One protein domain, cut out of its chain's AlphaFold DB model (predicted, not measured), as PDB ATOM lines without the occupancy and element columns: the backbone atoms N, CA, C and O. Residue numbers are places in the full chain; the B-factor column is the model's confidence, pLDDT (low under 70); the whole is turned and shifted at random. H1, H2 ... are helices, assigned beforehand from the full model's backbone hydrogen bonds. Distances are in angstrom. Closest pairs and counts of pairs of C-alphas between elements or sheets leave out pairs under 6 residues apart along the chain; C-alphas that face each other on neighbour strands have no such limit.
ATOM      1  N   GLU A 122     171.710 203.356 211.204       90.25
ATOM      2  CA  GLU A 122     170.580 202.415 211.275       90.25
ATOM      3  C   GLU A 122     170.146 201.893 209.896       90.25
ATOM      4  O   GLU A 122     169.764 200.727 209.758       90.25
ATOM      5  N   CYS A 123     170.236 202.724 208.852       91.62
ATOM      6  CA  CYS A 123     169.907 202.322 207.487       91.62
ATOM      7  C   CYS A 123     170.948 201.349 206.921       91.62
ATOM      8  O   CYS A 123     170.582 200.367 206.264       91.62
ATOM      9  N   ALA A 124     172.231 201.568 207.212       92.75
ATOM     10  CA  ALA A 124     173.273 200.609 206.869       92.75
ATOM     11  C   ALA A 124     173.098 199.294 207.640       92.75
ATOM     12  O   ALA A 124     173.169 198.231 207.031       92.75
ATOM     13  N   VAL A 125     172.767 199.340 208.938       93.69
ATOM     14  CA  VAL A 125     172.435 198.136 209.722       93.69
ATOM     15  C   VAL A 125     171.271 197.373 209.084       93.69
ATOM     16  O   VAL A 125     171.360 196.158 208.908       93.69
ATOM     17  N   ALA A 126     170.188 198.059 208.710       92.88
ATOM     18  CA  ALA A 126     169.029 197.434 208.074       92.88
ATOM     19  C   ALA A 126     169.388 196.782 206.728       92.88
ATOM     20  O   ALA A 126     168.973 195.655 206.456       92.88
ATOM     21  N   THR A 127     170.206 197.457 205.918       92.94
ATOM     22  CA  THR A 127     170.696 196.927 204.637       92.94
ATOM     23  C   THR A 127     171.560 195.686 204.853       92.94
ATOM     24  O   THR A 127     171.347 194.664 204.207       92.94
ATOM     25  N   THR A 128     172.481 195.719 205.818       94.00
ATOM     26  CA  THR A 128     173.313 194.563 206.173       94.00
ATOM     27  C   THR A 128     172.459 193.397 206.682       94.00
ATOM     28  O   THR A 128     172.649 192.267 206.236       94.00
ATOM     29  N   ARG A 129     171.456 193.650 207.540       92.50
ATOM     30  CA  ARG A 129     170.498 192.620 207.996       92.50
ATOM     31  C   ARG A 129     169.772 191.980 206.809       92.50
ATOM     32  O   ARG A 129     169.641 190.760 206.766       92.50
ATOM     33  N   TYR A 130     169.348 192.781 205.831       91.56
ATOM     34  CA  TYR A 130     168.713 192.283 204.610       91.56
ATOM     35  C   TYR A 130     169.645 191.378 203.787       91.56
ATOM     36  O   TYR A 130     169.226 190.300 203.367       91.56
ATOM     37  N   VAL A 131     170.917 191.760 203.619       91.88
ATOM     38  CA  VAL A 131     171.922 190.934 202.922       91.88
ATOM     39  C   VAL A 131     172.045 189.557 203.581       91.88
ATOM     40  O   VAL A 131     171.907 188.543 202.893       91.88
ATOM     41  N   PHE A 132     172.240 189.512 204.905       91.50
ATOM     42  CA  PHE A 132     172.454 188.258 205.642       91.50
ATOM     43  C   PHE A 132     171.182 187.435 205.872       91.50
ATOM     44  O   PHE A 132     171.277 186.225 206.067       91.50
ATOM     45  N   ALA A 133     169.992 188.033 205.756       89.56
ATOM     46  CA  ALA A 133     168.738 187.280 205.720       89.56
ATOM     47  C   ALA A 133     168.644 186.369 204.480       89.56
ATOM     48  O   ALA A 133     168.034 185.303 204.546       89.56
ATOM     49  N   GLY A 134     169.252 186.777 203.359       87.38
ATOM     50  CA  GLY A 134     169.334 185.977 202.131       87.38
ATOM     51  C   GLY A 134     170.639 185.192 201.964       87.38
ATOM     52  O   GLY A 134     170.691 184.277 201.144       87.38
ATOM     53  N   HIS A 135     171.689 185.536 202.715       88.81
ATOM     54  CA  HIS A 135     173.040 185.007 202.519       88.81
ATOM     55  C   HIS A 135     173.719 184.723 203.856       88.81
ATOM     56  O   HIS A 135     174.358 185.599 204.431       88.81
ATOM     57  N   SER A 136     173.630 183.487 204.343       89.00
ATOM     58  CA  SER A 136     174.276 183.106 205.604       89.00
ATOM     59  C   SER A 136     175.800 183.320 205.558       89.00
ATOM     60  O   SER A 136     176.399 183.080 204.501       89.00
ATOM     61  N   PRO A 137     176.439 183.751 206.663       88.81
ATOM     62  CA  PRO A 137     177.892 183.932 206.736       88.81
ATOM     63  C   PRO A 137     178.694 182.644 206.489       88.81
ATOM     64  O   PRO A 137     178.220 181.553 206.808       88.81
ATOM     65  N   LYS A 138     179.929 182.763 205.973       88.81
ATOM     66  CA  LYS A 138     180.844 181.633 205.697       88.81
ATOM     67  C   LYS A 138     182.237 181.782 206.335       88.81
ATOM     68  O   LYS A 138     182.778 180.812 206.851       88.81
ATOM     69  N   GLY A 139     182.806 182.983 206.327       78.69
ATOM     70  CA  GLY A 139     184.130 183.355 206.844       78.69
ATOM     71  C   GLY A 139     184.117 183.942 208.258       78.69
ATOM     72  O   GLY A 139     185.065 184.619 208.648       78.69
ATOM     73  N   GLY A 140     183.042 183.705 209.016       84.94
ATOM     74  CA  GLY A 140     182.814 184.271 210.345       84.94
ATOM     75  C   GLY A 140     181.740 185.355 210.323       84.94
ATOM     76  O   GLY A 140     181.871 186.366 209.639       84.94
ATOM     77  N   GLU A 141     180.678 185.141 211.099       89.31
ATOM     78  CA  GLU A 141     179.477 185.985 211.111       89.31
ATOM     79  C   GLU A 141     179.789 187.460 211.363       89.31
ATOM     80  O   GLU A 141     179.502 188.308 210.521       89.31
ATOM     81  N   THR A 142     180.467 187.765 212.469       91.44
ATOM     82  CA  THR A 142     180.788 189.148 212.835       91.44
ATOM     83  C   THR A 142     181.699 189.832 211.819       91.44
ATOM     84  O   THR A 142     181.512 191.010 211.531       91.44
ATOM     85  N   LEU A 143     182.672 189.112 211.253       91.25
ATOM     86  CA  LEU A 143     183.617 189.682 210.294       91.25
ATOM     87  C   LEU A 143     182.900 190.115 209.014       91.25
ATOM     88  O   LEU A 143     183.055 191.251 208.568       91.25
ATOM     89  N   GLU A 144     182.086 189.223 208.448       93.00
ATOM     90  CA  GLU A 144     181.337 189.529 207.235       93.00
ATOM     91  C   GLU A 144     180.296 190.629 207.473       93.00
ATOM     92  O   GLU A 144     180.142 191.519 206.635       93.00
ATOM     93  N   MET A 145     179.625 190.622 208.630       93.56
ATOM     94  CA  MET A 145     178.683 191.677 209.014       93.56
ATOM     95  C   MET A 145     179.349 193.055 209.073       93.56
ATOM     96  O   MET A 145     178.816 194.012 208.508       93.56
ATOM     97  N   LEU A 146     180.520 193.159 209.713       94.62
ATOM     98  CA  LEU A 146     181.281 194.409 209.792       94.62
ATOM     99  C   LEU A 146     181.738 194.873 208.407       94.62
ATOM    100  O   LEU A 146     181.596 196.051 208.077       94.62
ATOM    101  N   LEU A 147     182.243 193.954 207.584       94.12
ATOM    102  CA  LEU A 147     182.720 194.264 206.241       94.12
ATOM    103  C   LEU A 147     181.596 194.825 205.356       94.12
ATOM    104  O   LEU A 147     181.754 195.885 204.749       94.12
ATOM    105  N   VAL A 148     180.450 194.142 205.313       94.44
ATOM    106  CA  VAL A 148     179.287 194.575 204.526       94.44
ATOM    107  C   VAL A 148     178.736 195.894 205.060       94.44
ATOM    108  O   VAL A 148     178.477 196.798 204.270       94.44
ATOM    109  N   TYR A 149     178.613 196.055 206.384       94.56
ATOM    110  CA  TYR A 149     178.169 197.316 206.984       94.56
ATOM    111  C   TYR A 149     179.061 198.493 206.574       94.56
ATOM    112  O   TYR A 149     178.559 199.502 206.076       94.56
ATOM    113  N   LEU A 150     180.383 198.366 206.725       93.50
ATOM    114  CA  LEU A 150     181.314 199.440 206.365       93.50
ATOM    115  C   LEU A 150     181.271 199.751 204.870       93.50
ATOM    116  O   LEU A 150     181.358 200.918 204.486       93.50
ATOM    117  N   TRP A 151     181.092 198.734 204.029       94.00
ATOM    118  CA  TRP A 151     180.956 198.921 202.591       94.00
ATOM    119  C   TRP A 151     179.679 199.691 202.238       94.00
ATOM    120  O   TRP A 151     179.726 200.641 201.455       94.00
ATOM    121  N   VAL A 152     178.547 199.337 202.853       93.56
ATOM    122  CA  VAL A 152     177.265 200.033 202.664       93.56
ATOM    123  C   VAL A 152     177.379 201.497 203.088       93.56
ATOM    124  O   VAL A 152     176.946 202.390 202.359       93.56
ATOM    125  N   VAL A 153     178.019 201.769 204.229       90.94
ATOM    126  CA  VAL A 153     178.283 203.140 204.691       90.94
ATOM    127  C   VAL A 153     179.155 203.897 203.685       90.94
ATOM    128  O   VAL A 153     178.818 205.023 203.313       90.94
ATOM    129  N   ALA A 154     180.248 203.291 203.215       89.12
ATOM    130  CA  ALA A 154     181.213 203.925 202.316       89.12
ATOM    131  C   ALA A 154     180.659 204.202 200.909       89.12
ATOM    132  O   ALA A 154     181.093 205.145 200.248       89.12
ATOM    133  N   THR A 155     179.711 203.389 200.447       89.44
ATOM    134  CA  THR A 155     179.113 203.503 199.107       89.44
ATOM    135  C   THR A 155     177.766 204.221 199.097       89.44
ATOM    136  O   THR A 155     177.230 204.506 198.020       89.44
ATOM    137  N   SER A 156     177.242 204.569 200.276       87.81
ATOM    138  CA  SER A 156     176.074 205.433 200.413       87.81
ATOM    139  C   SER A 156     176.312 206.793 199.747       87.81
ATOM    140  O   SER A 156     177.423 207.330 199.721       87.81
ATOM    141  N   ARG A 157     175.256 207.359 199.161       83.38
ATOM    142  CA  ARG A 157     175.319 208.636 198.438       83.38
ATOM    143  C   ARG A 157     174.579 209.713 199.216       83.38
ATOM    144  O   ARG A 157     173.579 209.400 199.854       83.38
ATOM    145  N   PRO A 158     174.995 210.984 199.151       80.69
ATOM    146  CA  PRO A 158     174.170 212.058 199.685       80.69
ATOM    147  C   PRO A 158     172.831 212.110 198.939       80.69
ATOM    148  O   PRO A 158     172.770 211.928 197.721       80.69
ATOM    149  N   SER A 159     171.758 212.368 199.678       79.00
ATOM    150  CA  SER A 159     170.437 212.640 199.124       79.00
ATOM    151  C   SER A 159     170.480 213.868 198.219       79.00
ATOM    152  O   SER A 159     171.063 214.900 198.561       79.00
ATOM    153  N   TYR A 160     169.799 213.782 197.074       74.50
ATOM    154  CA  TYR A 160     169.624 214.914 196.159       74.50
ATOM    155  C   TYR A 160     168.839 216.078 196.787       74.50
ATOM    156  O   TYR A 160     168.880 217.186 196.258       74.50
ATOM    157  N   ALA A 161     168.146 215.849 197.910       78.75
ATOM    158  CA  ALA A 161     167.434 216.889 198.648       78.75
ATOM    159  C   ALA A 161     168.362 217.797 199.478       78.75
ATOM    160  O   ALA A 161     167.916 218.845 199.939       78.75
ATOM    161  N   GLY A 162     169.638 217.427 199.672       70.50
ATOM    162  CA  GLY A 162     170.593 218.222 200.456       70.50
ATOM    163  C   GLY A 162     170.252 218.324 201.948       70.50
ATOM    164  O   GLY A 162     170.786 219.178 202.647       70.50
ATOM    165  N   ASP A 163     169.380 217.448 202.441       79.62
ATOM    166  CA  ASP A 163     168.883 217.372 203.818       79.62
ATOM    167  C   ASP A 163     169.854 216.663 204.780       79.62
ATOM    168  O   ASP A 163     169.538 216.454 205.948       79.62
ATOM    169  N   GLY A 164     171.041 216.284 204.297       72.00
ATOM    170  CA  GLY A 164     172.010 215.490 205.052       72.00
ATOM    171  C   GLY A 164     171.664 214.000 205.122       72.00
ATOM    172  O   GLY A 164     172.455 213.230 205.665       72.00
ATOM    173  N   THR A 165     170.540 213.573 204.536       81.12
ATOM    174  CA  THR A 165     170.157 212.161 204.458       81.12
ATOM    175  C   THR A 165     171.042 211.436 203.447       81.12
ATOM    176  O   THR A 165     171.469 212.003 202.436       81.12
ATOM    177  N   ARG A 166     171.324 210.159 203.704       83.44
ATOM    178  CA  ARG A 166     172.039 209.276 202.781       83.44
ATOM    179  C   ARG A 166     171.061 208.364 202.050       83.44
ATOM    180  O   ARG A 166     170.050 207.941 202.597       83.44
ATOM    181  N   VAL A 167     171.380 208.067 200.799       83.12
ATOM    182  CA  VAL A 167     170.691 207.091 199.961       83.12
ATOM    183  C   VAL A 167     171.560 205.848 199.905       83.12
ATOM    184  O   VAL A 167     172.722 205.906 199.490       83.12
ATOM    185  N   TYR A 168     170.974 204.734 200.321       85.31
ATOM    186  CA  TYR A 168     171.604 203.424 200.332       85.31
ATOM    187  C   TYR A 168     171.123 202.632 199.123       85.31
ATOM    188  O   TYR A 168     170.013 202.829 198.624       85.31
ATOM    189  N   ASP A 169     171.977 201.735 198.652       78.00
ATOM    190  CA  ASP A 169     171.543 200.682 197.749       78.00
ATOM    191  C   ASP A 169     170.540 199.757 198.468       78.00
ATOM    192  O   ASP A 169     170.614 199.569 199.679       78.00
ATOM    193  N   GLN A 170     169.610 199.153 197.727       81.69
ATOM    194  CA  GLN A 170     168.601 198.227 198.266       81.69
ATOM    195  C   GLN A 170     169.184 196.844 198.624       81.69
ATOM    196  O   GLN A 170     168.447 195.873 198.782       81.69
ATOM    197  N   GLY A 171     170.510 196.744 198.733       84.38
ATOM    198  CA  GLY A 171     171.255 195.541 199.080       84.38
ATOM    199  C   GLY A 171     171.821 194.769 197.888       84.38
ATOM    200  O   GLY A 171     172.628 193.878 198.111       84.38
ATOM    201  N   GLU A 172     171.467 195.082 196.636       87.81
ATOM    202  CA  GLU A 172     171.957 194.344 195.456       87.81
ATOM    203  C   GLU A 172     173.477 194.478 195.272       87.81
ATOM    204  O   GLU A 172     174.190 193.490 195.098       87.81
ATOM    205  N   GLY A 173     173.992 195.702 195.347       88.62
ATOM    206  CA  GLY A 173     175.416 196.010 195.350       88.62
ATOM    207  C   GLY A 173     176.134 195.437 196.568       88.62
ATOM    208  O   GLY A 173     177.219 194.886 196.410       88.62
ATOM    209  N   ALA A 174     175.516 195.482 197.751       90.81
ATOM    210  CA  ALA A 174     176.091 194.894 198.965       90.81
ATOM    211  C   ALA A 174     176.196 193.357 198.878       90.81
ATOM    212  O   ALA A 174     177.203 192.780 199.283       90.81
ATOM    213  N   VAL A 175     175.193 192.697 198.287       91.19
ATOM    214  CA  VAL A 175     175.224 191.262 197.965       91.19
ATOM    215  C   VAL A 175     176.346 190.975 196.970       91.19
ATOM    216  O   VAL A 175     177.175 190.108 197.232       91.19
ATOM    217  N   ARG A 176     176.424 191.718 195.858       89.88
ATOM    218  CA  ARG A 176     177.496 191.542 194.862       89.88
ATOM    219  C   ARG A 176     178.884 191.710 195.465       89.88
ATOM    220  O   ARG A 176     179.774 190.917 195.176       89.88
ATOM    221  N   PHE A 177     179.053 192.717 196.314       91.25
ATOM    222  CA  PHE A 177     180.281 192.940 197.060       91.25
ATOM    223  C   PHE A 177     180.626 191.739 197.952       91.25
ATOM    224  O   PHE A 177     181.740 191.229 197.864       91.25
ATOM    225  N   LEU A 178     179.677 191.255 198.762       91.75
ATOM    226  CA  LEU A 178     179.894 190.112 199.650       91.75
ATOM    227  C   LEU A 178     180.336 188.865 198.873       91.75
ATOM    228  O   LEU A 178     181.291 188.202 199.269       91.75
ATOM    229  N   HIS A 179     179.671 188.561 197.757       90.44
ATOM    230  CA  HIS A 179     180.026 187.425 196.901       90.44
ATOM    231  C   HIS A 179     181.407 187.587 196.272       90.44
ATOM    232  O   HIS A 179     182.225 186.679 196.382       90.44
ATOM    233  N   ALA A 180     181.698 188.748 195.679       89.00
ATOM    234  CA  ALA A 180     183.010 189.027 195.096       89.00
ATOM    235  C   ALA A 180     184.130 188.880 196.138       89.00
ATOM    236  O   ALA A 180     185.110 188.178 195.899       89.00
ATOM    237  N   TRP A 181     183.942 189.454 197.330       90.75
ATOM    238  CA  TRP A 181     184.893 189.317 198.428       90.75
ATOM    239  C   TRP A 181     185.062 187.854 198.859       90.75
ATOM    240  O   TRP A 181     186.186 187.387 199.022       90.75
ATOM    241  N   ARG A 182     183.975 187.087 199.001       91.62
ATOM    242  CA  ARG A 182     184.061 185.664 199.362       91.62
ATOM    243  C   ARG A 182     184.795 184.837 198.311       91.62
ATOM    244  O   ARG A 182     185.560 183.959 198.696       91.62
ATOM    245  N   VAL A 183     184.599 185.115 197.022       89.94
ATOM    246  CA  VAL A 183     185.352 184.471 195.934       89.94
ATOM    247  C   VAL A 183     186.845 184.778 196.070       89.94
ATOM    248  O   VAL A 183     187.662 183.861 196.013       89.94
ATOM    249  N   GLU A 184     187.212 186.036 196.337       89.44
ATOM    250  CA  GLU A 184     188.608 186.429 196.591       89.44
ATOM    251  C   GLU A 184     189.211 185.707 197.808       89.44
ATOM    252  O   GLU A 184     190.395 185.370 197.798       89.44
ATOM    253  N   GLN A 185     188.404 185.426 198.836       89.38
ATOM    254  CA  GLN A 185     188.818 184.651 200.012       89.38
ATOM    255  C   GLN A 185     188.754 183.122 199.811       89.38
ATOM    256  O   GLN A 185     189.117 182.375 200.720       89.38
ATOM    257  N   GLY A 186     188.275 182.629 198.663       91.00
ATOM    258  CA  GLY A 186     188.076 181.195 198.412       91.00
ATOM    259  C   GLY A 186     186.933 180.558 199.217       91.00
ATOM    260  O   GLY A 186     186.946 179.355 199.462       91.00
ATOM    261  N   LEU A 187     185.956 181.357 199.654       90.44
ATOM    262  CA  LEU A 187     184.784 180.939 200.440       90.44
ATOM    263  C   LEU A 187     183.538 180.675 199.573       90.44
ATOM    264  O   LEU A 187     182.501 180.227 200.070       90.44
ATOM    265  N   GLU A 188     183.601 181.009 198.289       89.19
ATOM    266  CA  GLU A 188     182.474 180.974 197.363       89.19
ATOM    267  C   GLU A 188     182.974 180.657 195.950       89.19
ATOM    268  O   GLU A 188     184.025 181.149 195.542       89.19
ATOM    269  N   ASP A 189     182.232 179.822 195.220       85.44
ATOM    270  CA  ASP A 189     182.515 179.559 193.811       85.44
ATOM    271  C   ASP A 189     182.097 180.775 192.966       85.44
ATOM    272  O   ASP A 189     181.024 181.328 193.211       85.44
ATOM    273  N   PRO A 190     182.871 181.173 191.936       79.25
ATOM    274  CA  PRO A 190     182.537 182.327 191.095       79.25
ATOM    275  C   PRO A 190     181.130 182.281 190.474       79.25
ATOM    276  O   PRO A 190     180.505 183.321 190.297       79.25
ATOM    277  N   ASP A 191     180.615 181.080 190.196       77.94
ATOM    278  CA  ASP A 191     179.317 180.864 189.542       77.94
ATOM    279  C   ASP A 191     178.149 180.663 190.533       77.94
ATOM    280  O   ASP A 191     177.028 180.348 190.124       77.94
ATOM    281  N   SER A 192     178.375 180.800 191.846       71.69
ATOM    282  CA  SER A 192     177.355 180.492 192.861       71.69
ATOM    283  C   SER A 192     176.248 181.549 192.974       71.69
ATOM    284  O   SER A 192     175.174 181.253 193.506       71.69
ATOM    285  N   CYS A 193     176.488 182.779 192.498       66.19
ATOM    286  CA  CYS A 193     175.577 183.902 192.690       66.19
ATOM    287  C   CYS A 193     174.944 184.376 191.372       66.19
ATOM    288  O   CYS A 193     175.598 185.062 190.586       66.19
ATOM    289  N   PRO A 194     173.634 184.149 191.152       63.31
ATOM    290  CA  PRO A 194     172.948 184.557 189.921       63.31
ATOM    291  C   PRO A 194     172.850 186.084 189.738       63.31
ATOM    292  O   PRO A 194     172.491 186.554 188.661       63.31
ATOM    293  N   ILE A 195     173.146 186.864 190.784       64.12
ATOM    294  CA  ILE A 195     173.138 188.334 190.768       64.12
ATOM    295  C   ILE A 195     174.513 188.892 190.345       64.12
ATOM    296  O   ILE A 195     174.605 190.079 190.014       64.12
ATOM    297  N   CYS A 196     175.556 188.056 190.302       55.62
ATOM    298  CA  CYS A 196     176.929 188.407 189.927       55.62
ATOM    299  C   CYS A 196     177.288 187.794 188.557       55.62
ATOM    300  O   CYS A 196     177.898 186.729 188.526       55.62
ATOM    301  N   PRO A 197     176.867 188.395 187.428       48.09
ATOM    302  CA  PRO A 197     177.329 187.988 186.101       48.09
ATOM    303  C   PRO A 197     178.752 188.473 185.793       48.09
ATOM    304  O   PRO A 197     179.156 189.529 186.338       48.09
TER     305      PRO A 197
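AT A GLANCE: This is residues 122 to 197 of the 197 residues of an uncharacterized protein of Nocardioides marinus (UniProt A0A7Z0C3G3). Picture three helices packed crosswise in a small cluster: H1 crosses H2, the longest helix, and the first half of H3 packs on H2 too. A long loop, residues 156 to 171, makes one end of the longest axis, and the tail after H3 lies toward the other. The printed part has 76 residues with three named helices, H1, H2 and H3 in that order, and no named strand; its class is all helix. It is compact, with a radius of gyration of the C-alphas of 13.0 A, yet elongated, spanning 41 by 27 by 19 A.

IN THESE COORDINATES: Find C-alpha 141 at (179.477, 185.985, 211.111); from there H2 runs through residues 141 to 155, 21.2 A. Go back to C-alpha 122 at (170.580, 202.415, 211.275), where H1, residues 122 to 134, begins its 18.9 A. H3, residues 172 to 184, covers 18.5 A and ends at C-alpha 184, (188.608, 186.429, 196.591).

HOW THE PARTS SIT: Start at H2. It touches H1, closest at the C-alphas of Tyr 149 and Thr 128, 5.6 A apart, at a steep tilt of 52 degrees, opposite ways. H3 touches H2 with residues 174 to 178 alone, closest at the C-alphas of Ala 174 and Val 148, 6.4 A apart, at a steep tilt of 54 degrees, opposite ways. H1 and H3 only just touch, with 3 pairs of C-alphas within 8 A; the closest are Val 131 and Val 175, 6.0 A. The helix packing is mostly crossed, with no touching pair at a shallow tilt. In H2 and H3 every O i to N i+4 pair is within hydrogen-bond range; in H1, 8 of 9 are.

THE WHOLE: The C-alphas farthest apart, those of Asp 163 and Asp 189, are 41.4 A apart. The link from H2 to H3 is long, and in it residues 157 to 158 pair antiparallel with residues 166 to 167; that from H1 to H2 is short. The printed part has no cut. Look for low confidence, pLDDT under 70, at residues 193 to 197, where the chain ends.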